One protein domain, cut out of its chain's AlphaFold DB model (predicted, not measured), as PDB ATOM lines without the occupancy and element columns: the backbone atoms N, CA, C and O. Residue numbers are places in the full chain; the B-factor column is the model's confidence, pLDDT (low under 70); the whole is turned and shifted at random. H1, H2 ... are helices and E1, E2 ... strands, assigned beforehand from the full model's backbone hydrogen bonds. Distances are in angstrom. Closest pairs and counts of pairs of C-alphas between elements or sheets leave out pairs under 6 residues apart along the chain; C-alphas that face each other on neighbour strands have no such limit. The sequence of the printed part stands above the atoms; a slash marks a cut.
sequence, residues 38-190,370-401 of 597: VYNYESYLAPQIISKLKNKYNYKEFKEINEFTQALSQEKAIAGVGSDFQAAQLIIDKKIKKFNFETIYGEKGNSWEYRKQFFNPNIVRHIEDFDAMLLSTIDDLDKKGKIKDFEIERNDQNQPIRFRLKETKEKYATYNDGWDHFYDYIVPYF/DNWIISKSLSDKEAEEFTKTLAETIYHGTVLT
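This is residues 38 to 190 and 370 to 401 of the 597 residues of an uncharacterized protein of Mycoplasma struthionis (UniProt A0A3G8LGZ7). A strongly twisted sheet of five strands has H2 and H3 over one face and H7 over the other, while the long helix H6 packs on H3 and reaches a separate hairpin of strands, E4 and E5, that packs on H6. H1, near edge strand E2, and the turn of that hairpin lie towards opposite ends of the longest axis; H4 and H8 pack beside H7. The printed part has 185 residues, with eight named helices and seven named strands in the order E1 H1 E2 H2 E3 H3 H4 H5 H6 E4 E5 E6 E7 H7 H8. The class is mixed, helices and strands; the large sheet, order E2 E1 E3 E7 E6, is mixed. The whole is compact, with a radius of gyration of the C-alphas of 16.4 A and spans of 54 by 36 by 31 A.

E1, residues 38 to 41, is parallel to neighbours E2, residues 58 to 62 (N 40 and O 60, 3.0 A), and E3, residues 79 to 83 (N 39 and O 79, 3.1 A). E7, residues 370 to 374, is antiparallel to E3 (N 371 and O 82, 2.8 A) and to edge strand E6, residues 187 to 190 (N 189 and O 370, 2.9 A). H1, residues 47 to 54, only grazes the sheet with residues 50 to 54; E1, H1, E2 form a strand-helix-strand unit, parallel neighbour strands joined through a helix, with a right-handed crossover. H2, residues 65 to 73, lies over E1 and E3 at a height of 8.5 A; E2, H2, E3 form a split unit, E1 between its strands, also right-handed. H3, residues 84 to 92, lies over E7 on the same face, height 10.3 A. H7, residues 380 to 393, is on the opposite face. The hub, H7, touches H4, residues 102 to 105 (closest C-alphas Ile 104 and Ala 391, 5.1 A), only just touches H1 with 3 pairs of C-alphas within 8 A (closest Ile 49 and Thr 393, 6.3 A), and only just touches H8, residues 396 to 401, only at the corner, also with 3 pairs (closest Ala 391 and Val 399, 6.5 A). H6, residues 121 to 143, touches H3 with residues 130 to 138 alone (closest C-alphas Ala 88 and Leu 134, 6.3 A). E4, residues 150 to 154, and E5, residues 160 to 165, form an antiparallel hairpin (N 153 and O 162, 2.9 A); the closest C-alphas of H6 and E5 are Leu 135 and Phe 163, 6.5 A. H5, residues 112 to 118, is close but not clearly touching H6 (Lys 116 and Val 124, 6.1 A). Every O i to N i+4 pair is within hydrogen-bond range in H1, H2, H3, H6, H7 and H8; H5 has 1 of 3, with 2 of 4 O i to N i+3 pairs, and H4 is too short for an i+4 pair.

E1 begins at C-alpha 38 (2.037, 27.763, -28.686). H6, 33.0 A long, runs from C-alpha 121 (15.308, 27.389, -55.244) to C-alpha 143 (-11.833, 46.132, -56.126). H7 is 19.8 A long and E5 14.6 A. H8 ends at C-alpha 401 (26.539, 29.768, -39.476).

The two C-alphas farthest apart are those of Gln 48 and Asp 156, 54.1 A. Residues 191 to 369 are not printed; C-alphas 190 and 370 are 5.2 A apart across the cut. The link from E5 to E6, residues 166 to 186, is long. The mean pLDDT of the printed part is 93.5, and no printed residue is under 70.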
ATOM      1  N   VAL A  38       1.497  28.058 -27.352       96.56
ATOM      2  CA  VAL A  38       2.037  27.763 -28.686       96.56
ATOM      3  C   VAL A  38       1.376  26.478 -29.178       96.56
ATOM      4  O   VAL A  38       1.256  25.535 -28.397       96.56
ATOM      5  N   TYR A  39       0.898  26.469 -30.420       96.88
ATOM      6  CA  TYR A  39       0.121  25.364 -30.995       96.88
ATOM      7  C   TYR A  39       0.858  24.762 -32.189       96.88
ATOM      8  O   TYR A  39       1.274  25.513 -33.056       96.88
ATOM      9  N   ASN A  40       0.975  23.442 -32.276       95.56
ATOM     10  CA  ASN A  40       1.534  22.759 -33.450       95.56
ATOM     11  C   ASN A  40       0.712  21.520 -33.797       95.56
ATOM     12  O   ASN A  40      -0.093  21.077 -32.979       95.56
ATOM     13  N   TYR A  41       0.909  20.975 -34.993       91.50
ATOM     14  CA  TYR A  41       0.373  19.660 -35.328       91.50
ATOM     15  C   TYR A  41       0.910  18.592 -34.359       91.50
ATOM     16  O   TYR A  41       1.968  18.763 -33.742       91.50
ATOM     17  N   GLU A  42       0.164  17.500 -34.200       89.81
ATOM     18  CA  GLU A  42       0.649  16.319 -33.480       89.81
ATOM     19  C   GLU A  42       1.936  15.789 -34.132       89.81
ATOM     20  O   GLU A  42       2.074  15.805 -35.352       89.81
ATOM     21  N   SER A  43       2.898  15.372 -33.304       86.69
ATOM     22  CA  SER A  43       4.183  14.806 -33.741       86.69
ATOM     23  C   SER A  43       5.035  15.689 -34.672       86.69
ATOM     24  O   SER A  43       5.935  15.189 -35.326       86.69
ATOM     25  N   TYR A  44       4.821  17.010 -34.703       91.62
ATOM     26  CA  TYR A  44       5.614  17.928 -35.544       91.62
ATOM     27  C   TYR A  44       6.901  18.449 -34.897       91.62
ATOM     28  O   TYR A  44       7.668  19.166 -35.538       91.62
ATOM     29  N   LEU A  45       7.113  18.162 -33.610       94.38
ATOM     30  CA  LEU A  45       8.288  18.604 -32.871       94.38
ATOM     31  C   LEU A  45       8.835  17.487 -31.993       94.38
ATOM     32  O   LEU A  45       8.083  16.888 -31.224       94.38
ATOM     33  N   ALA A  46      10.150  17.288 -32.041       93.94
ATOM     34  CA  ALA A  46      10.815  16.291 -31.217       93.94
ATOM     35  C   ALA A  46      10.588  16.550 -29.710       93.94
ATOM     36  O   ALA A  46      10.530  17.711 -29.264       93.94
ATOM     37  N   PRO A  47      10.476  15.497 -28.875       93.06
ATOM     38  CA  PRO A  47      10.184  15.641 -27.451       93.06
ATOM     39  C   PRO A  47      11.139  16.571 -26.688       93.06
ATOM     40  O   PRO A  47      10.685  17.302 -25.793       93.06
ATOM     41  N   GLN A  48      12.438  16.605 -27.019       90.81
ATOM     42  CA  GLN A  48      13.375  17.489 -26.319       90.81
ATOM     43  C   GLN A  48      13.140  18.957 -26.688       90.81
ATOM     44  O   GLN A  48      13.213  19.836 -25.822       90.81
ATOM     45  N   ILE A  49      12.769  19.242 -27.937       92.94
ATOM     46  CA  ILE A  49      12.387  20.586 -28.382       92.94
ATOM     47  C   ILE A  49      11.100  21.040 -27.696       92.94
ATOM     48  O   ILE A  49      11.040  22.152 -27.161       92.94
ATOM     49  N   ILE A  50      10.093  20.165 -27.608       94.69
ATOM     50  CA  ILE A  50       8.868  20.439 -26.845       94.69
ATOM     51  C   ILE A  50       9.207  20.750 -25.382       94.69
ATOM     52  O   ILE A  50       8.646  21.685 -24.802       94.69
ATOM     53  N   SER A  51      10.135  20.007 -24.772       92.50
ATOM     54  CA  SER A  51      10.602  20.257 -23.403       92.50
ATOM     55  C   SER A  51      11.245  21.645 -23.261       92.50
ATOM     56  O   SER A  51      10.867  22.417 -22.371       92.50
ATOM     57  N   LYS A  52      12.131  22.024 -24.197       91.56
ATOM     58  CA  LYS A  52      12.746  23.363 -24.266       91.56
ATOM     59  C   LYS A  52      11.679  24.465 -24.380       91.56
ATOM     60  O   LYS A  52      11.746  25.451 -23.644       91.56
ATOM     61  N   LEU A  53      10.651  24.280 -25.217       92.62
ATOM     62  CA  LEU A  53       9.533  25.223 -25.364       92.62
ATOM     63  C   LEU A  53       8.665  25.315 -24.101       92.62
ATOM     64  O   LEU A  53       8.321  26.420 -23.668       92.62
ATOM     65  N   LYS A  54       8.341  24.179 -23.467       92.81
ATOM     66  CA  LYS A  54       7.500  24.106 -22.257       92.81
ATOM     67  C   LYS A  54       8.083  24.867 -21.067       92.81
ATOM     68  O   LYS A  54       7.327  25.251 -20.172       92.81
ATOM     69  N   ASN A  55       9.386  25.149 -21.060       89.88
ATOM     70  CA  ASN A  55      10.015  25.992 -20.041       89.88
ATOM     71  C   ASN A  55       9.470  27.431 -20.039       89.88
ATOM     72  O   ASN A  55       9.352  28.030 -18.969       89.88
ATOM     73  N   LYS A  56       9.096  27.966 -21.210       89.69
ATOM     74  CA  LYS A  56       8.592  29.344 -21.376       89.69
ATOM     75  C   LYS A  56       7.113  29.408 -21.769       89.69
ATOM     76  O   LYS A  56       6.415  30.345 -21.386       89.69
ATOM     77  N   TYR A  57       6.617  28.402 -22.485       94.06
ATOM     78  CA  TYR A  57       5.310  28.424 -23.136       94.06
ATOM     79  C   TYR A  57       4.408  27.281 -22.674       94.06
ATOM     80  O   TYR A  57       4.861  26.262 -22.158       94.06
ATOM     81  N   ASN A  58       3.104  27.451 -22.871       94.75
ATOM     82  CA  ASN A  58       2.157  26.352 -22.783       94.75
ATOM     83  C   ASN A  58       2.035  25.691 -24.163       94.75
ATOM     84  O   ASN A  58       1.398  26.240 -25.058       94.75
ATOM     85  N   TYR A  59       2.669  24.537 -24.342       95.50
ATOM     86  CA  TYR A  59       2.653  23.815 -25.612       95.50
ATOM     87  C   TYR A  59       1.356  23.019 -25.782       95.50
ATOM     88  O   TYR A  59       0.942  22.316 -24.856       95.50
ATOM     89  N   LYS A  60       0.728  23.127 -26.951       96.19
ATOM     90  CA  LYS A  60      -0.492  22.405 -27.310       96.19
ATOM     91  C   LYS A  60      -0.373  21.808 -28.702       96.19
ATOM     92  O   LYS A  60       0.218  22.418 -29.587       96.19
ATOM     93  N   GLU A  61      -1.003  20.660 -28.875       95.25
ATOM     94  CA  GLU A  61      -1.107  19.983 -30.161       95.25
ATOM     95  C   GLU A  61      -2.530  20.111 -30.704       95.25
ATOM     96  O   GLU A  61      -3.477  20.306 -29.932       95.25
ATOM     97  N   PHE A  62      -2.669  20.051 -32.022       93.25
ATOM     98  CA  PHE A  62      -3.951  20.003 -32.712       93.25
ATOM     99  C   PHE A  62      -3.894  19.009 -33.873       93.25
ATOM    100  O   PHE A  62      -2.831  18.776 -34.444       93.25
ATOM    101  N   LYS A  63      -5.054  18.462 -34.245       86.00
ATOM    102  CA  LYS A  63      -5.184  17.565 -35.404       86.00
ATOM    103  C   LYS A  63      -5.586  18.331 -36.647       86.00
ATOM    104  O   LYS A  63      -5.032  18.150 -37.722       86.00
ATOM    105  N   GLU A  64      -6.541  19.240 -36.477       84.50
ATOM    106  CA  GLU A  64      -7.115  19.994 -37.578       84.50
ATOM    107  C   GLU A  64      -6.625  21.438 -37.557       84.50
ATOM    108  O   GLU A  64      -6.789  22.161 -36.572       84.50
ATOM    109  N   ILE A  65      -6.109  21.921 -38.689       87.69
ATOM    110  CA  ILE A  65      -5.557  23.281 -38.830       87.69
ATOM    111  C   ILE A  65      -6.542  24.399 -38.434       87.69
ATOM    112  O   ILE A  65      -6.152  25.498 -38.026       87.69
ATOM    113  N   ASN A  66      -7.848  24.114 -38.498       86.69
ATOM    114  CA  ASN A  66      -8.905  25.019 -38.053       86.69
ATOM    115  C   ASN A  66      -8.891  25.257 -36.532       86.69
ATOM    116  O   ASN A  66      -9.285  26.340 -36.096       86.69
ATOM    117  N   GLU A  67      -8.446  24.295 -35.721       92.06
ATOM    118  CA  GLU A  67      -8.313  24.454 -34.267       92.06
ATOM    119  C   GLU A  67      -7.298  25.554 -33.938       92.06
ATOM    120  O   GLU A  67      -7.587  26.463 -33.152       92.06
ATOM    121  N   PHE A  68      -6.147  25.539 -34.616       94.50
ATOM    122  CA  PHE A  68      -5.134  26.579 -34.479       94.50
ATOM    123  C   PHE A  68      -5.625  27.935 -34.999       94.50
ATOM    124  O   PHE A  68      -5.493  28.946 -34.303       94.50
ATOM    125  N   THR A  69      -6.295  27.972 -36.161       92.25
ATOM    126  CA  THR A  69      -6.916  29.207 -36.680       92.25
ATOM    127  C   THR A  69      -7.894  29.822 -35.675       92.25
ATOM    128  O   THR A  69      -7.895  31.041 -35.465       92.25
ATOM    129  N   GLN A  70      -8.730  29.001 -35.033       92.25
ATOM    130  CA  GLN A  70      -9.667  29.460 -34.008       92.25
ATOM    131  C   GLN A  70      -8.934  29.960 -32.761       92.25
ATOM    132  O   GLN A  70      -9.305  31.005 -32.222       92.25
ATOM    133  N   ALA A  71      -7.887  29.259 -32.321       94.19
ATOM    134  CA  ALA A  71      -7.091  29.659 -31.168       94.19
ATOM    135  C   ALA A  71      -6.382  31.006 -31.390       94.19
ATOM    136  O   ALA A  71      -6.452  31.866 -30.509       94.19
ATOM    137  N   LEU A  72      -5.782  31.237 -32.563       93.62
ATOM    138  CA  LEU A  72      -5.221  32.541 -32.949       93.62
ATOM    139  C   LEU A  72      -6.303  33.622 -33.017       93.62
ATOM    140  O   LEU A  72      -6.144  34.716 -32.478       93.62
ATOM    141  N   SER A  73      -7.444  33.312 -33.636       89.31
ATOM    142  CA  SER A  73      -8.545  34.270 -33.799       89.31
ATOM    143  C   SER A  73      -9.169  34.713 -32.477       89.31
ATOM    144  O   SER A  73      -9.670  35.836 -32.403       89.31
ATOM    145  N   GLN A  74      -9.143  33.838 -31.466       90.75
ATOM    146  CA  GLN A  74      -9.614  34.075 -30.098       90.75
ATOM    147  C   GLN A  74      -8.501  34.570 -29.158       90.75
ATOM    148  O   GLN A  74      -8.727  34.620 -27.952       90.75
ATOM    149  N   GLU A  75      -7.308  34.882 -29.682       90.12
ATOM    150  CA  GLU A  75      -6.142  35.347 -28.909       90.12
ATOM    151  C   GLU A  75      -5.705  34.360 -27.805       90.12
ATOM    152  O   GLU A  75      -5.087  34.727 -26.807       90.12
ATOM    153  N   LYS A  76      -6.024  33.072 -27.985       92.00
ATOM    154  CA  LYS A  76      -5.623  31.969 -27.099       92.00
ATOM    155  C   LYS A  76      -4.277  31.367 -27.482       92.00
ATOM    156  O   LYS A  76      -3.663  30.708 -26.646       92.00
ATOM    157  N   ALA A  77      -3.857  31.534 -28.732       95.50
ATOM    158  CA  ALA A  77      -2.546  31.147 -29.233       95.50
ATOM    159  C   ALA A  77      -1.726  32.404 -29.525       95.50
ATOM    160  O   ALA A  77      -2.260  33.373 -30.068       95.50
ATOM    161  N   ILE A  78      -0.439  32.383 -29.182       96.06
ATOM    162  CA  ILE A  78       0.486  33.460 -29.548       96.06
ATOM    163  C   ILE A  78       1.296  33.146 -30.799       96.06
ATOM    164  O   ILE A  78       1.755  34.068 -31.464       96.06
ATOM    165  N   ALA A  79       1.476  31.865 -31.103       97.38
ATOM    166  CA  ALA A  79       2.279  31.383 -32.210       97.38
ATOM    167  C   ALA A  79       2.005  29.901 -32.464       97.38
ATOM    168  O   ALA A  79       1.353  29.236 -31.647       97.38
ATOM    169  N   GLY A  80       2.535  29.395 -33.568       97.00
ATOM    170  CA  GLY A  80       2.437  27.990 -33.930       97.00
ATOM    171  C   GLY A  80       2.819  27.724 -35.375       97.00
ATOM    172  O   GLY A  80       3.020  28.673 -36.137       97.00
ATOM    173  N   VAL A  81       2.891  26.447 -35.730       97.06
ATOM    174  CA  VAL A  81       3.057  25.988 -37.110       97.06
ATOM    175  C   VAL A  81       1.693  25.871 -37.782       97.06
ATOM    176  O   VAL A  81       0.749  25.312 -37.224       97.06
ATOM    177  N   GLY A  82       1.586  26.413 -38.989       95.31
ATOM    178  CA  GLY A  82       0.432  26.245 -39.861       95.31
ATOM    179  C   GLY A  82       0.827  26.273 -41.332       95.31
ATOM    180  O   GLY A  82       1.975  26.551 -41.667       95.31
ATOM    181  N   SER A  83      -0.125  26.008 -42.221       94.50
ATOM    182  CA  SER A  83       0.154  25.949 -43.656       94.50
ATOM    183  C   SER A  83       0.295  27.330 -44.301       94.50
ATOM    184  O   SER A  83      -0.256  28.332 -43.836       94.50
ATOM    185  N   ASP A  84       0.987  27.380 -45.432       95.12
ATOM    186  CA  ASP A  84       1.129  28.557 -46.292       95.12
ATOM    187  C   ASP A  84      -0.211  29.226 -46.675       95.12
ATOM    188  O   ASP A  84      -0.394  30.433 -46.485       95.12
ATOM    189  N   PHE A  85      -1.205  28.456 -47.121       92.56
ATOM    190  CA  PHE A  85      -2.529  28.965 -47.482       92.56
ATOM    191  C   PHE A  85      -3.311  29.472 -46.262       92.56
ATOM    192  O   PHE A  85      -4.114  30.405 -46.384       92.56
ATOM    193  N   GLN A  86      -3.086  28.894 -45.075       93.94
ATOM    194  CA  GLN A  86      -3.651  29.402 -43.825       93.94
ATOM    195  C   GLN A  86      -2.995  30.737 -43.459       93.94
ATOM    196  O   GLN A  86      -3.706  31.700 -43.166       93.94
ATOM    197  N   ALA A  87      -1.664  30.821 -43.524       96.81
ATOM    198  CA  ALA A  87      -0.919  32.044 -43.259       96.81
ATOM    199  C   ALA A  87      -1.364  33.178 -44.194       96.81
ATOM    200  O   ALA A  87      -1.688  34.266 -43.718       96.81
ATOM    201  N   ALA A  88      -1.507  32.912 -45.496       95.81
ATOM    202  CA  ALA A  88      -1.991  33.894 -46.464       95.81
ATOM    203  C   ALA A  88      -3.385  34.438 -46.095       95.81
ATOM    204  O   ALA A  88      -3.606  35.653 -46.090       95.81
ATOM    205  N   GLN A  89      -4.316  33.562 -45.701       94.00
ATOM    206  CA  GLN A  89      -5.639  33.977 -45.226       94.00
ATOM    207  C   GLN A  89      -5.555  34.801 -43.928       94.00
ATOM    208  O   GLN A  89      -6.247  35.809 -43.788       94.00
ATOM    209  N   LEU A  90      -4.677  34.429 -42.994       95.44
ATOM    210  CA  LEU A  90      -4.467  35.164 -41.743       95.44
ATOM    211  C   LEU A  90      -3.828  36.545 -41.957       95.44
ATOM    212  O   LEU A  90      -4.099  37.453 -41.165       95.44
ATOM    213  N   ILE A  91      -3.030  36.740 -43.013       96.69
ATOM    214  CA  ILE A  91      -2.535  38.066 -43.424       96.69
ATOM    215  C   ILE A  91      -3.705  38.925 -43.908       96.69
ATOM    216  O   ILE A  91      -3.886  40.042 -43.419       96.69
ATOM    217  N   ILE A  92      -4.546  38.388 -44.802       95.19
ATOM    218  CA  ILE A  92      -5.748  39.074 -45.313       95.19
ATOM    219  C   ILE A  92      -6.676  39.478 -44.155       95.19
ATOM    220  O   ILE A  92      -7.158  40.612 -44.101       95.19
ATOM    221  N   ASP A  93      -6.868  38.578 -43.189       93.75
ATOM    222  CA  ASP A  93      -7.708  38.798 -42.007       93.75
ATOM    223  C   ASP A  93      -7.019  39.638 -40.915       93.75
ATOM    224  O   ASP A  93      -7.637  39.977 -39.893       93.75
ATOM    225  N   LYS A  94      -5.748  40.011 -41.125       94.88
ATOM    226  CA  LYS A  94      -4.912  40.795 -40.206       94.88
ATOM    227  C   LYS A  94      -4.860  40.152 -38.823       94.88
ATOM    228  O   LYS A  94      -5.195  40.787 -37.818       94.88
ATOM    229  N   LYS A  95      -4.545  38.859 -38.764       95.75
ATOM    230  CA  LYS A  95      -4.485  38.052 -37.533       95.75
ATOM    231  C   LYS A  95      -3.062  37.691 -37.113       95.75
ATOM    232  O   LYS A  95      -2.857  37.365 -35.947       95.75
ATOM    233  N   ILE A  96      -2.096  37.826 -38.013       97.31
ATOM    234  CA  ILE A  96      -0.675  37.591 -37.744       97.31
ATOM    235  C   ILE A  96       0.153  38.853 -38.007       97.31
ATOM    236  O   ILE A  96      -0.343  39.809 -38.610       97.31
ATOM    237  N   LYS A  97       1.390  38.888 -37.505       96.06
ATOM    238  CA  LYS A  97       2.334  40.010 -37.672       96.06
ATOM    239  C   LYS A  97       3.677  39.531 -38.228       96.06
ATOM    240  O   LYS A  97       3.951  38.337 -38.221       96.06
ATOM    241  N   LYS A  98       4.501  40.480 -38.681       96.62
ATOM    242  CA  LYS A  98       5.833  40.202 -39.228       96.62
ATOM    243  C   LYS A  98       6.819  39.729 -38.156       96.62
ATOM    244  O   LYS A  98       6.781  40.250 -37.034       96.62
ATOM    245  N   PHE A  99       7.714  38.813 -38.521       96.06
ATOM    246  CA  PHE A  99       8.863  38.412 -37.698       96.06
ATOM    247  C   PHE A  99      10.014  39.415 -37.823       96.06
ATOM    248  O   PHE A  99      10.115  40.106 -38.830       96.06
ATOM    249  N   ASN A 100      10.903  39.462 -36.823       94.00
ATOM    250  CA  ASN A 100      12.224  40.075 -36.982       94.00
ATOM    251  C   ASN A 100      13.237  38.991 -37.355       94.00
ATOM    252  O   ASN A 100      13.716  38.243 -36.505       94.00
ATOM    253  N   PHE A 101      13.566  38.906 -38.632       95.56
ATOM    254  CA  PHE A 101      14.371  37.825 -39.182       95.56
ATOM    255  C   PHE A 101      15.867  37.960 -38.900       95.56
ATOM    256  O   PHE A 101      16.602  36.986 -39.052       95.56
ATOM    257  N   GLU A 102      16.327  39.128 -38.444       94.44
ATOM    258  CA  GLU A 102      17.732  39.324 -38.068       94.44
ATOM    259  C   GLU A 102      18.164  38.430 -36.899       94.44
ATOM    260  O   GLU A 102      19.338  38.092 -36.773       94.44
ATOM    261  N   THR A 103      17.213  37.991 -36.071       93.19
ATOM    262  CA  THR A 103      17.471  37.065 -34.963       93.19
ATOM    263  C   THR A 103      17.871  35.665 -35.439       93.19
ATOM    264  O   THR A 103      18.629  34.995 -34.745       93.19
ATOM    265  N   ILE A 104      17.384  35.229 -36.606       94.62
ATOM    266  CA  ILE A 104      17.673  33.901 -37.169       94.62
ATOM    267  C   ILE A 104      18.809  34.016 -38.194       94.62
ATOM    268  O   ILE A 104      19.863  33.396 -38.055       94.62
ATOM    269  N   TYR A 105      18.628  34.883 -39.190       94.25
ATOM    270  CA  TYR A 105      19.491  34.949 -40.372       94.25
ATOM    271  C   TYR A 105      20.616  35.987 -40.267       94.25
ATOM    272  O   TYR A 105      21.412  36.108 -41.189       94.25
ATOM    273  N   GLY A 106      20.723  36.725 -39.159       92.81
ATOM    274  CA  GLY A 106      21.767  37.732 -38.958       92.81
ATOM    275  C   GLY A 106      21.460  39.086 -39.605       92.81
ATOM    276  O   GLY A 106      20.327  39.378 -39.988       92.81
ATOM    277  N   GLU A 107      22.469  39.955 -39.693       90.88
ATOM    278  CA  GLU A 107      22.313  41.308 -40.247       90.88
ATOM    279  C   GLU A 107      21.737  41.250 -41.673       90.88
ATOM    280  O   GLU A 107      22.177  40.444 -42.487       90.88
ATOM    281  N   LYS A 108      20.766  42.120 -41.988       92.50
ATOM    282  CA  LYS A 108      19.975  42.105 -43.241       92.50
ATOM    283  C   LYS A 108      18.988  40.946 -43.365       92.50
ATOM    284  O   LYS A 108      18.322  40.853 -44.393       92.50
ATOM    285  N   GLY A 109      18.804  40.142 -42.318       93.38
ATOM    286  CA  GLY A 109      17.795  39.089 -42.269       93.38
ATOM    287  C   GLY A 109      16.387  39.574 -42.619       93.38
ATOM    288  O   GLY A 109      15.610  38.805 -43.146       93.38
ATOM    289  N   ASN A 110      16.030  40.843 -42.427       94.44
ATOM    290  CA  ASN A 110      14.708  41.341 -42.837       94.44
ATOM    291  C   ASN A 110      14.546  41.550 -44.362       94.44
ATOM    292  O   ASN A 110      13.421  41.664 -44.842       94.44
ATOM    293  N   SER A 111      15.634  41.546 -45.140       94.00
ATOM    294  CA  SER A 111      15.602  41.626 -46.609       94.00
ATOM    295  C   SER A 111      15.364  40.251 -47.230       94.00
ATOM    296  O   SER A 111      16.095  39.302 -46.939       94.00
ATOM    297  N   TRP A 112      14.365  40.127 -48.107       94.94
ATOM    298  CA  TRP A 112      14.125  38.878 -48.840       94.94
ATOM    299  C   TRP A 112      15.283  38.486 -49.758       94.94
ATOM    300  O   TRP A 112      15.692  37.330 -49.763       94.94
ATOM    301  N   GLU A 113      15.885  39.454 -50.453       94.25
ATOM    302  CA  GLU A 113      17.022  39.205 -51.347       94.25
ATOM    303  C   GLU A 113      18.210  38.567 -50.622       94.25
ATOM    304  O   GLU A 113      18.916  37.740 -51.190       94.25
ATOM    305  N   TYR A 114      18.405  38.924 -49.350       93.31
ATOM    306  CA  TYR A 114      19.390  38.272 -48.497       93.31
ATOM    307  C   TYR A 114      18.877  36.930 -47.960       93.31
ATOM    308  O   TYR A 114      19.606  35.946 -47.991       93.31
ATOM    309  N   ARG A 115      17.632  36.847 -47.476       94.12
ATOM    310  CA  ARG A 115      17.089  35.609 -46.888       94.12
ATOM    311  C   ARG A 115      16.959  34.454 -47.865       94.12
ATOM    312  O   ARG A 115      17.197  33.319 -47.471       94.12
ATOM    313  N   LYS A 116      16.601  34.710 -49.122       95.44
ATOM    314  CA  LYS A 116      16.316  33.639 -50.084       95.44
ATOM    315  C   LYS A 116      17.507  32.716 -50.360       95.44
ATOM    316  O   LYS A 116      17.305  31.581 -50.765       95.44
ATOM    317  N   GLN A 117      18.737  33.149 -50.060       93.62
ATOM    318  CA  GLN A 117      19.937  32.307 -50.161       93.62
ATOM    319  C   GLN A 117      19.984  31.155 -49.134       93.62
ATOM    320  O   GLN A 117      20.765  30.221 -49.307       93.62
ATOM    321  N   PHE A 118      19.190  31.234 -48.058       94.62
ATOM    322  CA  PHE A 118      19.096  30.202 -47.018       94.62
ATOM    323  C   PHE A 118      18.076  29.110 -47.356       94.62
ATOM    324  O   PHE A 118      17.928  28.164 -46.594       94.62
ATOM    325  N   PHE A 119      17.387  29.206 -48.493       95.69
ATOM    326  CA  PHE A 119      16.381  28.236 -48.911       95.69
ATOM    327  C   PHE A 119      16.743  27.634 -50.269       95.69
ATOM    328  O   PHE A 119      17.469  28.232 -51.070       95.69
ATOM    329  N   ASN A 120      16.224  26.440 -50.542       92.81
ATOM    330  CA  ASN A 120      16.357  25.825 -51.859       92.81
ATOM    331  C   ASN A 120      15.555  26.599 -52.920       92.81
ATOM    332  O   ASN A 120      14.501  27.152 -52.590       92.81
ATOM    333  N   PRO A 121      15.982  26.611 -54.199       92.38
ATOM    334  CA  PRO A 121      15.308  27.389 -55.244       92.38
ATOM    335  C   PRO A 121      13.816  27.069 -55.399       92.38
ATOM    336  O   PRO A 121      13.009  27.969 -55.619       92.38
ATOM    337  N   ASN A 122      13.422  25.809 -55.197       92.56
ATOM    338  CA  ASN A 122      12.016  25.410 -55.165       92.56
ATOM    339  C   ASN A 122      11.200  26.079 -54.061       92.56
ATOM    340  O   ASN A 122      10.083  26.522 -54.316       92.56
ATOM    341  N   ILE A 123      11.760  26.165 -52.856       96.06
ATOM    342  CA  ILE A 123      11.117  26.808 -51.708       96.06
ATOM    343  C   ILE A 123      11.002  28.311 -51.953       96.06
ATOM    344  O   ILE A 123       9.946  28.891 -51.719       96.06
ATOM    345  N   VAL A 124      12.058  28.930 -52.493       96.12
ATOM    346  CA  VAL A 124      12.046  30.345 -52.899       96.12
ATOM    347  C   VAL A 124      10.920  30.603 -53.896       96.12
ATOM    348  O   VAL A 124      10.088  31.473 -53.651       96.12
ATOM    349  N   ARG A 125      10.839  29.805 -54.970       93.44
ATOM    350  CA  ARG A 125       9.772  29.931 -55.969       93.44
ATOM    351  C   ARG A 125       8.392  29.753 -55.341       93.44
ATOM    352  O   ARG A 125       7.515  30.570 -55.578       93.44
ATOM    353  N   HIS A 126       8.205  28.731 -54.509       95.19
ATOM    354  CA  HIS A 126       6.928  28.465 -53.840       95.19
ATOM    355  C   HIS A 126       6.469  29.638 -52.960       95.19
ATOM    356  O   HIS A 126       5.304  30.033 -52.985       95.19
ATOM    357  N   ILE A 127       7.394  30.243 -52.214       96.44
ATOM    358  CA  ILE A 127       7.138  31.430 -51.390       96.44
ATOM    359  C   ILE A 127       6.757  32.643 -52.254       96.44
ATOM    360  O   ILE A 127       5.820  33.371 -51.915       96.44
ATOM    361  N   GLU A 128       7.464  32.869 -53.363       94.81
ATOM    362  CA  GLU A 128       7.199  33.974 -54.295       94.81
ATOM    363  C   GLU A 128       5.870  33.789 -55.049       94.81
ATOM    364  O   GLU A 128       5.122  34.753 -55.239       94.81
ATOM    365  N   ASP A 129       5.509  32.549 -55.388       93.19
ATOM    366  CA  ASP A 129       4.207  32.199 -55.954       93.19
ATOM    367  C   ASP A 129       3.078  32.547 -54.969       93.19
ATOM    368  O   ASP A 129       2.059  33.137 -55.356       93.19
ATOM    369  N   PHE A 130       3.269  32.260 -53.675       94.44
ATOM    370  CA  PHE A 130       2.341  32.663 -52.618       94.44
ATOM    371  C   PHE A 130       2.243  34.179 -52.442       94.44
ATOM    372  O   PHE A 130       1.133  34.692 -52.265       94.44
ATOM    373  N   ASP A 131       3.356  34.907 -52.536       95.38
ATOM    374  CA  ASP A 131       3.357  36.373 -52.488       95.38
ATOM    375  C   ASP A 131       2.527  36.973 -53.635       95.38
ATOM    376  O   ASP A 131       1.636  37.803 -53.418       95.38
ATOM    377  N   ALA A 132       2.726  36.464 -54.855       93.56
ATOM    378  CA  ALA A 132       1.945  36.860 -56.021       93.56
ATOM    379  C   ALA A 132       0.449  36.536 -55.843       93.56
ATOM    380  O   ALA A 132      -0.418  37.385 -56.098       93.56
ATOM    381  N   MET A 133       0.115  35.329 -55.365       93.56
ATOM    382  CA  MET A 133      -1.272  34.941 -55.080       93.56
ATOM    383  C   MET A 133      -1.926  35.849 -54.035       93.56
ATOM    384  O   MET A 133      -3.083  36.253 -54.211       93.56
ATOM    385  N   LEU A 134      -1.201  36.191 -52.969       95.25
ATOM    386  CA  LEU A 134      -1.674  37.059 -51.897       95.25
ATOM    387  C   LEU A 134      -1.977  38.468 -52.418       95.25
ATOM    388  O   LEU A 134      -3.090  38.962 -52.216       95.25
ATOM    389  N   LEU A 135      -1.047  39.074 -53.162       94.31
ATOM    390  CA  LEU A 135      -1.236  40.385 -53.787       94.31
ATOM    391  C   LEU A 135      -2.466  40.404 -54.703       94.31
ATOM    392  O   LEU A 135      -3.307  41.300 -54.599       94.31
ATOM    393  N   SER A 136      -2.610  39.399 -55.575       92.06
ATOM    394  CA  SER A 136      -3.778  39.300 -56.459       92.06
ATOM    395  C   SER A 136      -5.080  39.147 -55.676       92.06
ATOM    396  O   SER A 136      -6.094  39.727 -56.065       92.06
ATOM    397  N   THR A 137      -5.070  38.384 -54.583       93.25
ATOM    398  CA  THR A 137      -6.259  38.170 -53.750       93.25
ATOM    399  C   THR A 137      -6.670  39.457 -53.036       93.25
ATOM    400  O   THR A 137      -7.850  39.814 -53.035       93.25
ATOM    401  N   ILE A 138      -5.708  40.194 -52.480       94.88
ATOM    402  CA  ILE A 138      -5.933  41.495 -51.840       94.88
ATOM    403  C   ILE A 138      -6.489  42.504 -52.858       94.88
ATOM    404  O   ILE A 138      -7.504  43.143 -52.589       94.88
ATOM    405  N   ASP A 139      -5.904  42.601 -54.055       93.50
ATOM    406  CA  ASP A 139      -6.399  43.482 -55.123       93.50
ATOM    407  C   ASP A 139      -7.840  43.152 -55.548       93.50
ATOM    408  O   ASP A 139      -8.680  44.049 -55.669       93.50
ATOM    409  N   ASP A 140      -8.169  41.866 -55.694       91.62
ATOM    410  CA  ASP A 140      -9.527  41.420 -56.018       91.62
ATOM    411  C   ASP A 140     -10.540  41.771 -54.917       91.62
ATOM    412  O   ASP A 140     -11.699  42.092 -55.208       91.62
ATOM    413  N   LEU A 141     -10.139  41.686 -53.647       93.25
ATOM    414  CA  LEU A 141     -10.979  42.048 -52.505       93.25
ATOM    415  C   LEU A 141     -11.168  43.568 -52.392       93.25
ATOM    416  O   LEU A 141     -12.287  44.012 -52.113       93.25
ATOM    417  N   ASP A 142     -10.119  44.354 -52.642       93.81
ATOM    418  CA  ASP A 142     -10.150  45.824 -52.657       93.81
ATOM    419  C   ASP A 142     -11.078  46.341 -53.763       93.81
ATOM    420  O   ASP A 142     -12.012  47.099 -53.493       93.81
ATOM    421  N   LYS A 143     -10.946  45.813 -54.989       92.38
ATOM    422  CA  LYS A 143     -11.833  46.132 -56.126       92.38
ATOM    423  C   LYS A 143     -13.305  45.806 -55.855       92.38
ATOM    424  O   LYS A 143     -14.194  46.486 -56.364       92.38
ATOM    425  N   LYS A 144     -13.583  44.781 -55.042       92.88
ATOM    426  CA  LYS A 144     -14.943  44.407 -54.602       92.88
ATOM    427  C   LYS A 144     -15.426  45.214 -53.388       92.88
ATOM    428  O   LYS A 144     -16.537  44.976 -52.917       92.88
ATOM    429  N   GLY A 145     -14.607  46.123 -52.855       92.38
ATOM    430  CA  GLY A 145     -14.904  46.917 -51.663       92.38
ATOM    431  C   GLY A 145     -14.996  46.096 -50.373       92.38
ATOM    432  O   GLY A 145     -15.620  46.551 -49.412       92.38
ATOM    433  N   LYS A 146     -14.421  44.884 -50.351       91.56
ATOM    434  CA  LYS A 146     -14.476  43.958 -49.207       91.56
ATOM    435  C   LYS A 146     -13.400  44.231 -48.157       91.56
ATOM    436  O   LYS A 146     -13.577  43.835 -47.010       91.56
ATOM    437  N   ILE A 147     -12.320  44.914 -48.530       91.56
ATOM    438  CA  ILE A 147     -11.245  45.350 -47.630       91.56
ATOM    439  C   ILE A 147     -10.927  46.825 -47.893       91.56
ATOM    440  O   ILE A 147     -11.160  47.314 -48.994       91.56
ATOM    441  N   LYS A 148     -10.449  47.551 -46.872       91.38
ATOM    442  CA  LYS A 148     -10.072  48.979 -46.984       91.38
ATOM    443  C   LYS A 148      -8.791  49.357 -46.242       91.38
ATOM    444  O   LYS A 148      -8.302  50.479 -46.390       91.38
ATOM    445  N   ASP A 149      -8.251  48.446 -45.440       94.50
ATOM    446  CA  ASP A 149      -7.109  48.711 -44.557       94.50
ATOM    447  C   ASP A 149      -5.757  48.523 -45.250       94.50
ATOM    448  O   ASP A 149      -4.718  48.885 -44.699       94.50
ATOM    449  N   PHE A 150      -5.782  48.001 -46.474       96.06
ATOM    450  CA  PHE A 150      -4.615  47.846 -47.322       96.06
ATOM    451  C   PHE A 150      -4.433  49.070 -48.225       96.06
ATOM    452  O   PHE A 150      -5.393  49.698 -48.680       96.06
ATOM    453  N   GLU A 151      -3.179  49.435 -48.445       95.62
ATOM    454  CA  GLU A 151      -2.720  50.309 -49.517       95.62
ATOM    455  C   GLU A 151      -2.139  49.417 -50.617       95.62
ATOM    456  O   GLU A 151      -1.337  48.534 -50.321       95.62
ATOM    457  N   ILE A 152      -2.560  49.624 -51.866       95.50
ATOM    458  CA  ILE A 152      -2.127  48.830 -53.021       95.50
ATOM    459  C   ILE A 152      -1.547  49.787 -54.052       95.50
ATOM    460  O   ILE A 152      -2.246  50.689 -54.521       95.50
ATOM    461  N   GLU A 153      -0.286  49.578 -54.413       94.25
ATOM    462  CA  GLU A 153       0.330  50.275 -55.537       94.25
ATOM    463  C   GLU A 153       0.028  49.525 -56.832       94.25
ATOM    464  O   GLU A 153       0.084  48.293 -56.883       94.25
ATOM    465  N   ARG A 154      -0.312  50.273 -57.884       93.19
ATOM    466  CA  ARG A 154      -0.627  49.731 -59.205       93.19
ATOM    467  C   ARG A 154       0.214  50.424 -60.270       93.19
ATOM    468  O   ARG A 154       0.534  51.601 -60.122       93.19
ATOM    469  N   ASN A 155       0.548  49.695 -61.330       91.81
ATOM    470  CA  ASN A 155       1.227  50.262 -62.498       91.81
ATOM    471  C   ASN A 155       0.256  51.068 -63.382       91.81
ATOM    472  O   ASN A 155      -0.949  51.129 -63.122       91.81
ATOM    473  N   ASP A 156       0.775  51.640 -64.470       93.19
ATOM    474  CA  ASP A 156      -0.007  52.416 -65.444       93.19
ATOM    475  C   ASP A 156      -1.121  51.593 -66.123       93.19
ATOM    476  O   ASP A 156      -2.115  52.143 -66.597       93.19
ATOM    477  N   GLN A 157      -0.991  50.263 -66.144       90.38
ATOM    478  CA  GLN A 157      -1.992  49.316 -66.643       90.38
ATOM    479  C   GLN A 157      -3.003  48.888 -65.562       90.38
ATOM    480  O   GLN A 157      -3.810  47.985 -65.794       90.38
ATOM    481  N   ASN A 158      -2.991  49.534 -64.390       88.94
ATOM    482  CA  ASN A 158      -3.851  49.238 -63.244       88.94
ATOM    483  C   ASN A 158      -3.693  47.799 -62.701       88.94
ATOM    484  O   ASN A 158      -4.628  47.226 -62.126       88.94
ATOM    485  N   GLN A 159      -2.514  47.204 -62.891       88.44
ATOM    486  CA  GLN A 159      -2.142  45.910 -62.324       88.44
ATOM    487  C   GLN A 159      -1.472  46.124 -60.962       88.44
ATOM    488  O   GLN A 159      -0.669  47.051 -60.834       88.44
ATOM    489  N   PRO A 160      -1.791  45.306 -59.944       92.12
ATOM    490  CA  PRO A 160      -1.192  45.436 -58.622       92.12
ATOM    491  C   PRO A 160       0.299  45.079 -58.654       92.12
ATOM    492  O   PRO A 160       0.681  44.059 -59.217       92.12
ATOM    493  N   ILE A 161       1.129  45.923 -58.037       92.00
ATOM    494  CA  ILE A 161       2.584  45.732 -57.927       92.00
ATOM    495  C   ILE A 161       2.948  45.221 -56.532       92.00
ATOM    496  O   ILE A 161       3.706  44.269 -56.402       92.00
ATOM    497  N   ARG A 162       2.415  45.867 -55.490       93.56
ATOM    498  CA  ARG A 162       2.739  45.598 -54.082       93.56
ATOM    499  C   ARG A 162       1.647  46.132 -53.162       93.56
ATOM    500  O   ARG A 162       0.863  47.002 -53.558       93.56
ATOM    501  N   PHE A 163       1.581  45.605 -51.943       95.81
ATOM    502  CA  PHE A 163       0.572  45.972 -50.953       95.81
ATOM    503  C   PHE A 163       1.196  46.215 -49.579       95.81
ATOM    504  O   PHE A 163       2.283  45.729 -49.286       95.81
ATOM    505  N   ARG A 164       0.522  46.993 -48.731       96.38
ATOM    506  CA  ARG A 164       0.866  47.101 -47.310       96.38
ATOM    507  C   ARG A 164      -0.329  47.431 -46.438       96.38
ATOM    508  O   ARG A 164      -1.290  48.056 -46.890       96.38
ATOM    509  N   LEU A 165      -0.251  47.081 -45.165       95.81
ATOM    510  CA  LEU A 165      -1.197  47.500 -44.145       95.81
ATOM    511  C   LEU A 165      -0.959  48.959 -43.748       95.81
ATOM    512  O   LEU A 165       0.130  49.348 -43.323       95.81
ATOM    513  N   LYS A 166      -2.019  49.772 -43.822       95.06
ATOM    514  CA  LYS A 166      -1.967  51.201 -43.464       95.06
ATOM    515  C   LYS A 166      -1.556  51.425 -42.009       95.06
ATOM    516  O   LYS A 166      -0.852  52.383 -41.715       95.06
ATOM    517  N   GLU A 167      -1.988  50.538 -41.114       93.56
ATOM    518  CA  GLU A 167      -1.739  50.622 -39.669       93.56
ATOM    519  C   GLU A 167      -0.257  50.445 -39.307       93.56
ATOM    520  O   GLU A 167       0.231  51.078 -38.376       93.56
ATOM    521  N   THR A 168       0.472  49.607 -40.047       92.38
ATOM    522  CA  THR A 168       1.845  49.208 -39.698       92.38
ATOM    523  C   THR A 168       2.911  49.795 -40.619       92.38
ATOM    524  O   THR A 168       4.093  49.494 -40.448       92.38
ATOM    525  N   LYS A 169       2.515  50.660 -41.557       92.31
ATOM    526  CA  LYS A 169       3.386  51.295 -42.554       92.31
ATOM    527  C   LYS A 169       4.651  51.913 -41.950       92.31
ATOM    528  O   LYS A 169       5.749  51.584 -42.379       92.31
ATOM    529  N   GLU A 170       4.506  52.788 -40.956       92.00
ATOM    530  CA  GLU A 170       5.655  53.499 -40.364       92.00
ATOM    531  C   GLU A 170       6.574  52.557 -39.582       92.00
ATOM    532  O   GLU A 170       7.791  52.709 -39.578       92.00
ATOM    533  N   LYS A 171       5.988  51.541 -38.943       91.06
ATOM    534  CA  LYS A 171       6.720  50.569 -38.132       91.06
ATOM    535  C   LYS A 171       7.633  49.676 -38.969       91.06
ATOM    536  O   LYS A 171       8.728  49.352 -38.527       91.06
ATOM    537  N   TYR A 172       7.176  49.272 -40.152       90.56
ATOM    538  CA  TYR A 172       7.900  48.352 -41.030       90.56
ATOM    539  C   TYR A 172       8.489  49.044 -42.260       90.56
ATOM    540  O   TYR A 172       8.791  48.380 -43.244       90.56
ATOM    541  N   ALA A 173       8.693  50.363 -42.211       87.69
ATOM    542  CA  ALA A 173       9.199  51.143 -43.340       87.69
ATOM    543  C   ALA A 173      10.579  50.680 -43.856       87.69
ATOM    544  O   ALA A 173      10.920  50.945 -45.004       87.69
ATOM    545  N   THR A 174      11.368  49.992 -43.026       83.50
ATOM    546  CA  THR A 174      12.693  49.453 -43.381       83.50
ATOM    547  C   THR A 174      12.664  48.009 -43.890       83.50
ATOM    548  O   THR A 174      13.688  47.511 -44.347       83.50
ATOM    549  N   TYR A 175      11.522  47.322 -43.808       85.38
ATOM    550  CA  TYR A 175      11.362  45.946 -44.281       85.38
ATOM    551  C   TYR A 175      10.986  45.989 -45.759       85.38
ATOM    552  O   TYR A 175       9.943  46.554 -46.075       85.38
ATOM    553  N   ASN A 176      11.815  45.420 -46.641       86.25
ATOM    554  CA  ASN A 176      11.567  45.332 -48.092       86.25
ATOM    555  C   ASN A 176      10.978  46.633 -48.681       86.25
ATOM    556  O   ASN A 176       9.873  46.660 -49.220       86.25
ATOM    557  N   ASP A 177      11.687  47.747 -48.484       86.50
ATOM    558  CA  ASP A 177      11.278  49.086 -48.939       86.50
ATOM    559  C   ASP A 177       9.911  49.574 -48.407       86.50
ATOM    560  O   ASP A 177       9.250  50.427 -49.010       86.50
ATOM    561  N   GLY A 178       9.478  49.049 -47.261       90.38
ATOM    562  CA  GLY A 178       8.256  49.451 -46.569       90.38
ATOM    563  C   GLY A 178       6.974  48.846 -47.138       90.38
ATOM    564  O   GLY A 178       5.895  49.418 -46.925       90.38
ATOM    565  N   TRP A 179       7.088  47.733 -47.865       95.19
ATOM    566  CA  TRP A 179       5.964  46.970 -48.406       95.19
ATOM    567  C   TRP A 179       5.835  45.608 -47.734       95.19
ATOM    568  O   TRP A 179       6.777  45.081 -47.143       95.19
ATOM    569  N   ASP A 180       4.615  45.084 -47.741       96.56
ATOM    570  CA  ASP A 180       4.296  43.810 -47.124       96.56
ATOM    571  C   ASP A 180       4.373  42.705 -48.168       96.56
ATOM    572  O   ASP A 180       3.896  42.860 -49.292       96.56
ATOM    573  N   HIS A 181       4.944  41.586 -47.747       96.56
ATOM    574  CA  HIS A 181       5.058  40.376 -48.542       96.56
ATOM    575  C   HIS A 181       4.683  39.162 -47.707       96.56
ATOM    576  O   HIS A 181       4.815  39.192 -46.484       96.56
ATOM    577  N   PHE A 182       4.261  38.077 -48.350       97.25
ATOM    578  CA  PHE A 182       3.941  36.815 -47.688       97.25
ATOM    579  C   PHE A 182       5.081  36.350 -46.764       97.25
ATOM    580  O   PHE A 182       4.860  36.096 -45.578       97.25
ATOM    581  N   TYR A 183       6.317  36.372 -47.269       96.88
ATOM    582  CA  TYR A 183       7.530  35.972 -46.547       96.88
ATOM    583  C   TYR A 183       7.929  36.879 -45.376       96.88
ATOM    584  O   TYR A 183       8.894  36.589 -44.671       96.88
ATOM    585  N   ASP A 184       7.223  37.981 -45.130       97.12
ATOM    586  CA  ASP A 184       7.461  38.790 -43.934       97.12
ATOM    587  C   ASP A 184       6.732  38.255 -42.700       97.12
ATOM    588  O   ASP A 184       7.108  38.574 -41.572       97.12
ATOM    589  N   TYR A 185       5.685  37.453 -42.898       97.88
ATOM    590  CA  TYR A 185       4.783  36.990 -41.837       97.88
ATOM    591  C   TYR A 185       5.018  35.542 -41.418       97.88
ATOM    592  O   TYR A 185       4.356  35.073 -40.492       97.88
ATOM    593  N   ILE A 186       5.928  34.844 -42.093       97.94
ATOM    594  CA  ILE A 186       6.171  33.417 -41.917       97.94
ATOM    595  C   ILE A 186       7.661  33.128 -41.716       97.94
ATOM    596  O   ILE A 186       8.507  33.804 -42.300       97.94
ATOM    597  N   VAL A 187       7.984  32.096 -40.937       97.50
ATOM    598  CA  VAL A 187       9.295  31.429 -41.009       97.50
ATOM    599  C   VAL A 187       9.066  30.038 -41.613       97.50
ATOM    600  O   VAL A 187       8.381  29.237 -40.968       97.50
ATOM    601  N   PRO A 188       9.572  29.756 -42.832       96.69
ATOM    602  CA  PRO A 188       9.459  28.439 -43.461       96.69
ATOM    603  C   PRO A 188      10.009  27.340 -42.562       96.69
ATOM    604  O   PRO A 188      11.057  27.532 -41.937       96.69
ATOM    605  N   TYR A 189       9.302  26.216 -42.464       96.44
ATOM    606  CA  TYR A 189       9.671  25.137 -41.555       96.44
ATOM    607  C   TYR A 189       9.905  23.809 -42.276       96.44
ATOM    608  O   TYR A 189      11.053  23.405 -42.474       96.44
ATOM    609  N   PHE A 190       8.826  23.163 -42.707       96.88
ATOM    610  CA  PHE A 190       8.870  21.938 -43.490       96.88
ATOM    611  C   PHE A 190       8.114  22.126 -44.790       96.88
ATOM    612  O   PHE A 190       7.194  22.937 -44.899       96.88
ATOM    613  N   ASP A 370       4.666  24.178 -44.626       96.56
ATOM    614  CA  ASP A 370       4.321  24.543 -43.264       96.56
ATOM    615  C   ASP A 370       5.286  25.597 -42.731       96.56
ATOM    616  O   ASP A 370       6.477  25.628 -43.049       96.56
ATOM    617  N   ASN A 371       4.752  26.498 -41.915       97.19
ATOM    618  CA  ASN A 371       5.450  27.696 -41.492       97.19
ATOM    619  C   ASN A 371       5.101  28.070 -40.061       97.19
ATOM    620  O   ASN A 371       3.945  27.984 -39.642       97.19
ATOM    621  N   TRP A 372       6.077  28.620 -39.348       97.94
ATOM    622  CA  TRP A 372       5.807  29.330 -38.111       97.94
ATOM    623  C   TRP A 372       5.125  30.663 -38.395       97.94
ATOM    624  O   TRP A 372       5.582  31.448 -39.226       97.94
ATOM    625  N   ILE A 373       4.071  30.943 -37.635       98.19
ATOM    626  CA  ILE A 373       3.363  32.222 -37.627       98.19
ATOM    627  C   ILE A 373       3.208  32.742 -36.200       98.19
ATOM    628  O   ILE A 373       3.100  31.972 -35.244       98.19
ATOM    629  N   ILE A 374       3.165  34.068 -36.056       97.81
ATOM    630  CA  ILE A 374       2.968  34.745 -34.768       97.81
ATOM    631  C   ILE A 374       1.718  35.620 -34.780       97.81
ATOM    632  O   ILE A 374       1.440  36.351 -35.732       97.81
ATOM    633  N   SER A 375       0.966  35.571 -33.683       97.25
ATOM    634  CA  SER A 375      -0.244  36.361 -33.487       97.25
ATOM    635  C   SER A 375       0.065  37.853 -33.507       97.25
ATOM    636  O   SER A 375       1.022  38.327 -32.885       97.25
ATOM    637  N   LYS A 376      -0.826  38.632 -34.126       95.25
ATOM    638  CA  LYS A 376      -0.760  40.095 -34.057       95.25
ATOM    639  C   LYS A 376      -0.895  40.659 -32.639       95.25
ATOM    640  O   LYS A 376      -0.539  41.811 -32.421       95.25
ATOM    641  N   SER A 377      -1.448  39.881 -31.703       92.94
ATOM    642  CA  SER A 377      -1.688  40.318 -30.323       92.94
ATOM    643  C   SER A 377      -0.403  40.414 -29.500       92.94
ATOM    644  O   SER A 377      -0.418  41.022 -28.433       92.94
ATOM    645  N   LEU A 378       0.702  39.835 -29.982       93.88
ATOM    646  CA  LEU A 378       1.997  39.922 -29.321       93.88
ATOM    647  C   LEU A 378       2.566  41.341 -29.384       93.88
ATOM    648  O   LEU A 378       2.655  41.957 -30.457       93.88
ATOM    649  N   SER A 379       3.071  41.814 -28.244       92.88
ATOM    650  CA  SER A 379       3.976  42.962 -28.217       92.88
ATOM    651  C   SER A 379       5.256  42.665 -29.007       92.88
ATOM    652  O   SER A 379       5.560  41.523 -29.353       92.88
ATOM    653  N   ASP A 380       6.028  43.700 -29.334       92.06
ATOM    654  CA  ASP A 380       7.272  43.514 -30.096       92.06
ATOM    655  C   ASP A 380       8.323  42.745 -29.310       92.06
ATOM    656  O   ASP A 380       8.970  41.867 -29.865       92.06
ATOM    657  N   LYS A 381       8.388  42.983 -28.000       93.44
ATOM    658  CA  LYS A 381       9.259  42.230 -27.103       93.44
ATOM    659  C   LYS A 381       8.891  40.745 -27.055       93.44
ATOM    660  O   LYS A 381       9.780  39.906 -27.111       93.44
ATOM    661  N   GLU A 382       7.605  40.413 -26.948       94.06
ATOM    662  CA  GLU A 382       7.166  39.009 -26.918       94.06
ATOM    663  C   GLU A 382       7.400  38.315 -28.264       94.06
ATOM    664  O   GLU A 382       7.818  37.161 -28.296       94.06
ATOM    665  N   ALA A 383       7.168  39.019 -29.378       95.31
ATOM    666  CA  ALA A 383       7.458  38.497 -30.710       95.31
ATOM    667  C   ALA A 383       8.963  38.238 -30.901       95.31
ATOM    668  O   ALA A 383       9.343  37.189 -31.415       95.31
ATOM    669  N   GLU A 384       9.820  39.156 -30.454       95.25
ATOM    670  CA  GLU A 384      11.276  38.996 -30.493       95.25
ATOM    671  C   GLU A 384      11.750  37.849 -29.590       95.25
ATOM    672  O   GLU A 384      12.559  37.026 -30.009       95.25
ATOM    673  N   GLU A 385      11.200  37.726 -28.378       95.12
ATOM    674  CA  GLU A 385      11.513  36.625 -27.461       95.12
ATOM    675  C   GLU A 385      11.096  35.258 -28.025       95.12
ATOM    676  O   GLU A 385      11.840  34.275 -27.908       95.12
ATOM    677  N   PHE A 386       9.932  35.188 -28.675       96.12
ATOM    678  CA  PHE A 386       9.494  33.977 -29.356       96.12
ATOM    679  C   PHE A 386      10.387  33.652 -30.558       96.12
ATOM    680  O   PHE A 386      10.852  32.521 -30.679       96.12
ATOM    681  N   THR A 387      10.718  34.649 -31.384       96.19
ATOM    682  CA  THR A 387      11.610  34.477 -32.545       96.19
ATOM    683  C   THR A 387      12.997  34.004 -32.116       96.19
ATOM    684  O   THR A 387      13.547  33.083 -32.708       96.19
ATOM    685  N   LYS A 388      13.537  34.560 -31.026       95.75
ATOM    686  CA  LYS A 388      14.786  34.091 -30.419       95.75
ATOM    687  C   LYS A 388      14.682  32.648 -29.938       95.75
ATOM    688  O   LYS A 388      15.631  31.893 -30.087       95.75
ATOM    689  N   THR A 389      13.533  32.257 -29.389       94.88
ATOM    690  CA  THR A 389      13.325  30.860 -28.996       94.88
ATOM    691  C   THR A 389      13.388  29.946 -30.221       94.88
ATOM    692  O   THR A 389      14.123  28.969 -30.178       94.88
ATOM    693  N   LEU A 390      12.718  30.291 -31.329       95.25
ATOM    694  CA  LEU A 390      12.832  29.526 -32.581       95.25
ATOM    695  C   LEU A 390      14.279  29.459 -33.081       95.25
ATOM    696  O   LEU A 390      14.741  28.392 -33.469       95.25
ATOM    697  N   ALA A 391      15.008  30.572 -33.028       94.44
ATOM    698  CA  ALA A 391      16.413  30.643 -33.420       94.44
ATOM    699  C   ALA A 391      17.299  29.681 -32.599       94.44
ATOM    700  O   ALA A 391      18.200  29.051 -33.135       94.44
ATOM    701  N   GLU A 392      17.024  29.538 -31.301       91.44
ATOM    702  CA  GLU A 392      17.785  28.675 -30.387       91.44
ATOM    703  C   GLU A 392      17.367  27.195 -30.453       91.44
ATOM    704  O   GLU A 392      18.169  26.328 -30.110       91.44
ATOM    705  N   THR A 393      16.125  26.891 -30.847       90.38
ATOM    706  CA  THR A 393      15.578  25.523 -30.764       90.38
ATOM    707  C   THR A 393      15.255  24.867 -32.099       90.38
ATOM    708  O   THR A 393      15.239  23.648 -32.149       90.38
ATOM    709  N   ILE A 394      14.948  25.637 -33.145       91.94
ATOM    710  CA  ILE A 394      14.499  25.135 -34.458       91.94
ATOM    711  C   ILE A 394      15.437  25.552 -35.590       91.94
ATOM    712  O   ILE A 394      15.484  24.859 -36.588       91.94
ATOM    713  N   TYR A 395      16.162  26.667 -35.453       93.56
ATOM    714  CA  TYR A 395      17.055  27.204 -36.496       93.56
ATOM    715  C   TYR A 395      18.483  27.437 -35.967       93.56
ATOM    716  O   TYR A 395      19.162  28.402 -36.333       93.56
ATOM    717  N   HIS A 396      18.925  26.573 -35.048       91.06
ATOM    718  CA  HIS A 396      20.213  26.671 -34.370       91.06
ATOM    719  C   HIS A 396      21.413  26.644 -35.333       91.06
ATOM    720  O   HIS A 396      22.271  27.525 -35.253       91.06
ATOM    721  N   GLY A 397      21.483  25.687 -36.258       88.19
ATOM    722  CA  GLY A 397      22.532  25.577 -37.270       88.19
ATOM    723  C   GLY A 397      22.597  26.808 -38.168       88.19
ATOM    724  O   GLY A 397      23.687  27.328 -38.427       88.19
ATOM    725  N   THR A 398      21.443  27.363 -38.548       89.19
ATOM    726  CA  THR A 398      21.389  28.641 -39.279       89.19
ATOM    727  C   THR A 398      22.015  29.775 -38.469       89.19
ATOM    728  O   THR A 398      22.870  30.504 -38.972       89.19
ATOM    729  N   VAL A 399      21.655  29.910 -37.191       90.12
ATOM    730  CA  VAL A 399      22.199  30.956 -36.308       90.12
ATOM    731  C   VAL A 399      23.709  30.811 -36.121       90.12
ATOM    732  O   VAL A 399      24.433  31.808 -36.139       90.12
ATOM    733  N   LEU A 400      24.201  29.582 -35.963       87.75
ATOM    734  CA  LEU A 400      25.626  29.293 -35.784       87.75
ATOM    735  C   LEU A 400      26.468  29.646 -37.014       87.75
ATOM    736  O   LEU A 400      27.674  29.876 -36.892       87.75
ATOM    737  N   THR A 401      25.846  29.682 -38.190       88.31
ATOM    738  CA  THR A 401      26.539  29.768 -39.476       88.31
ATOM    739  C   THR A 401      26.155  30.996 -40.305       88.31
ATOM    740  O   THR A 401      26.715  31.207 -41.378       88.31
TER     741      THR A 401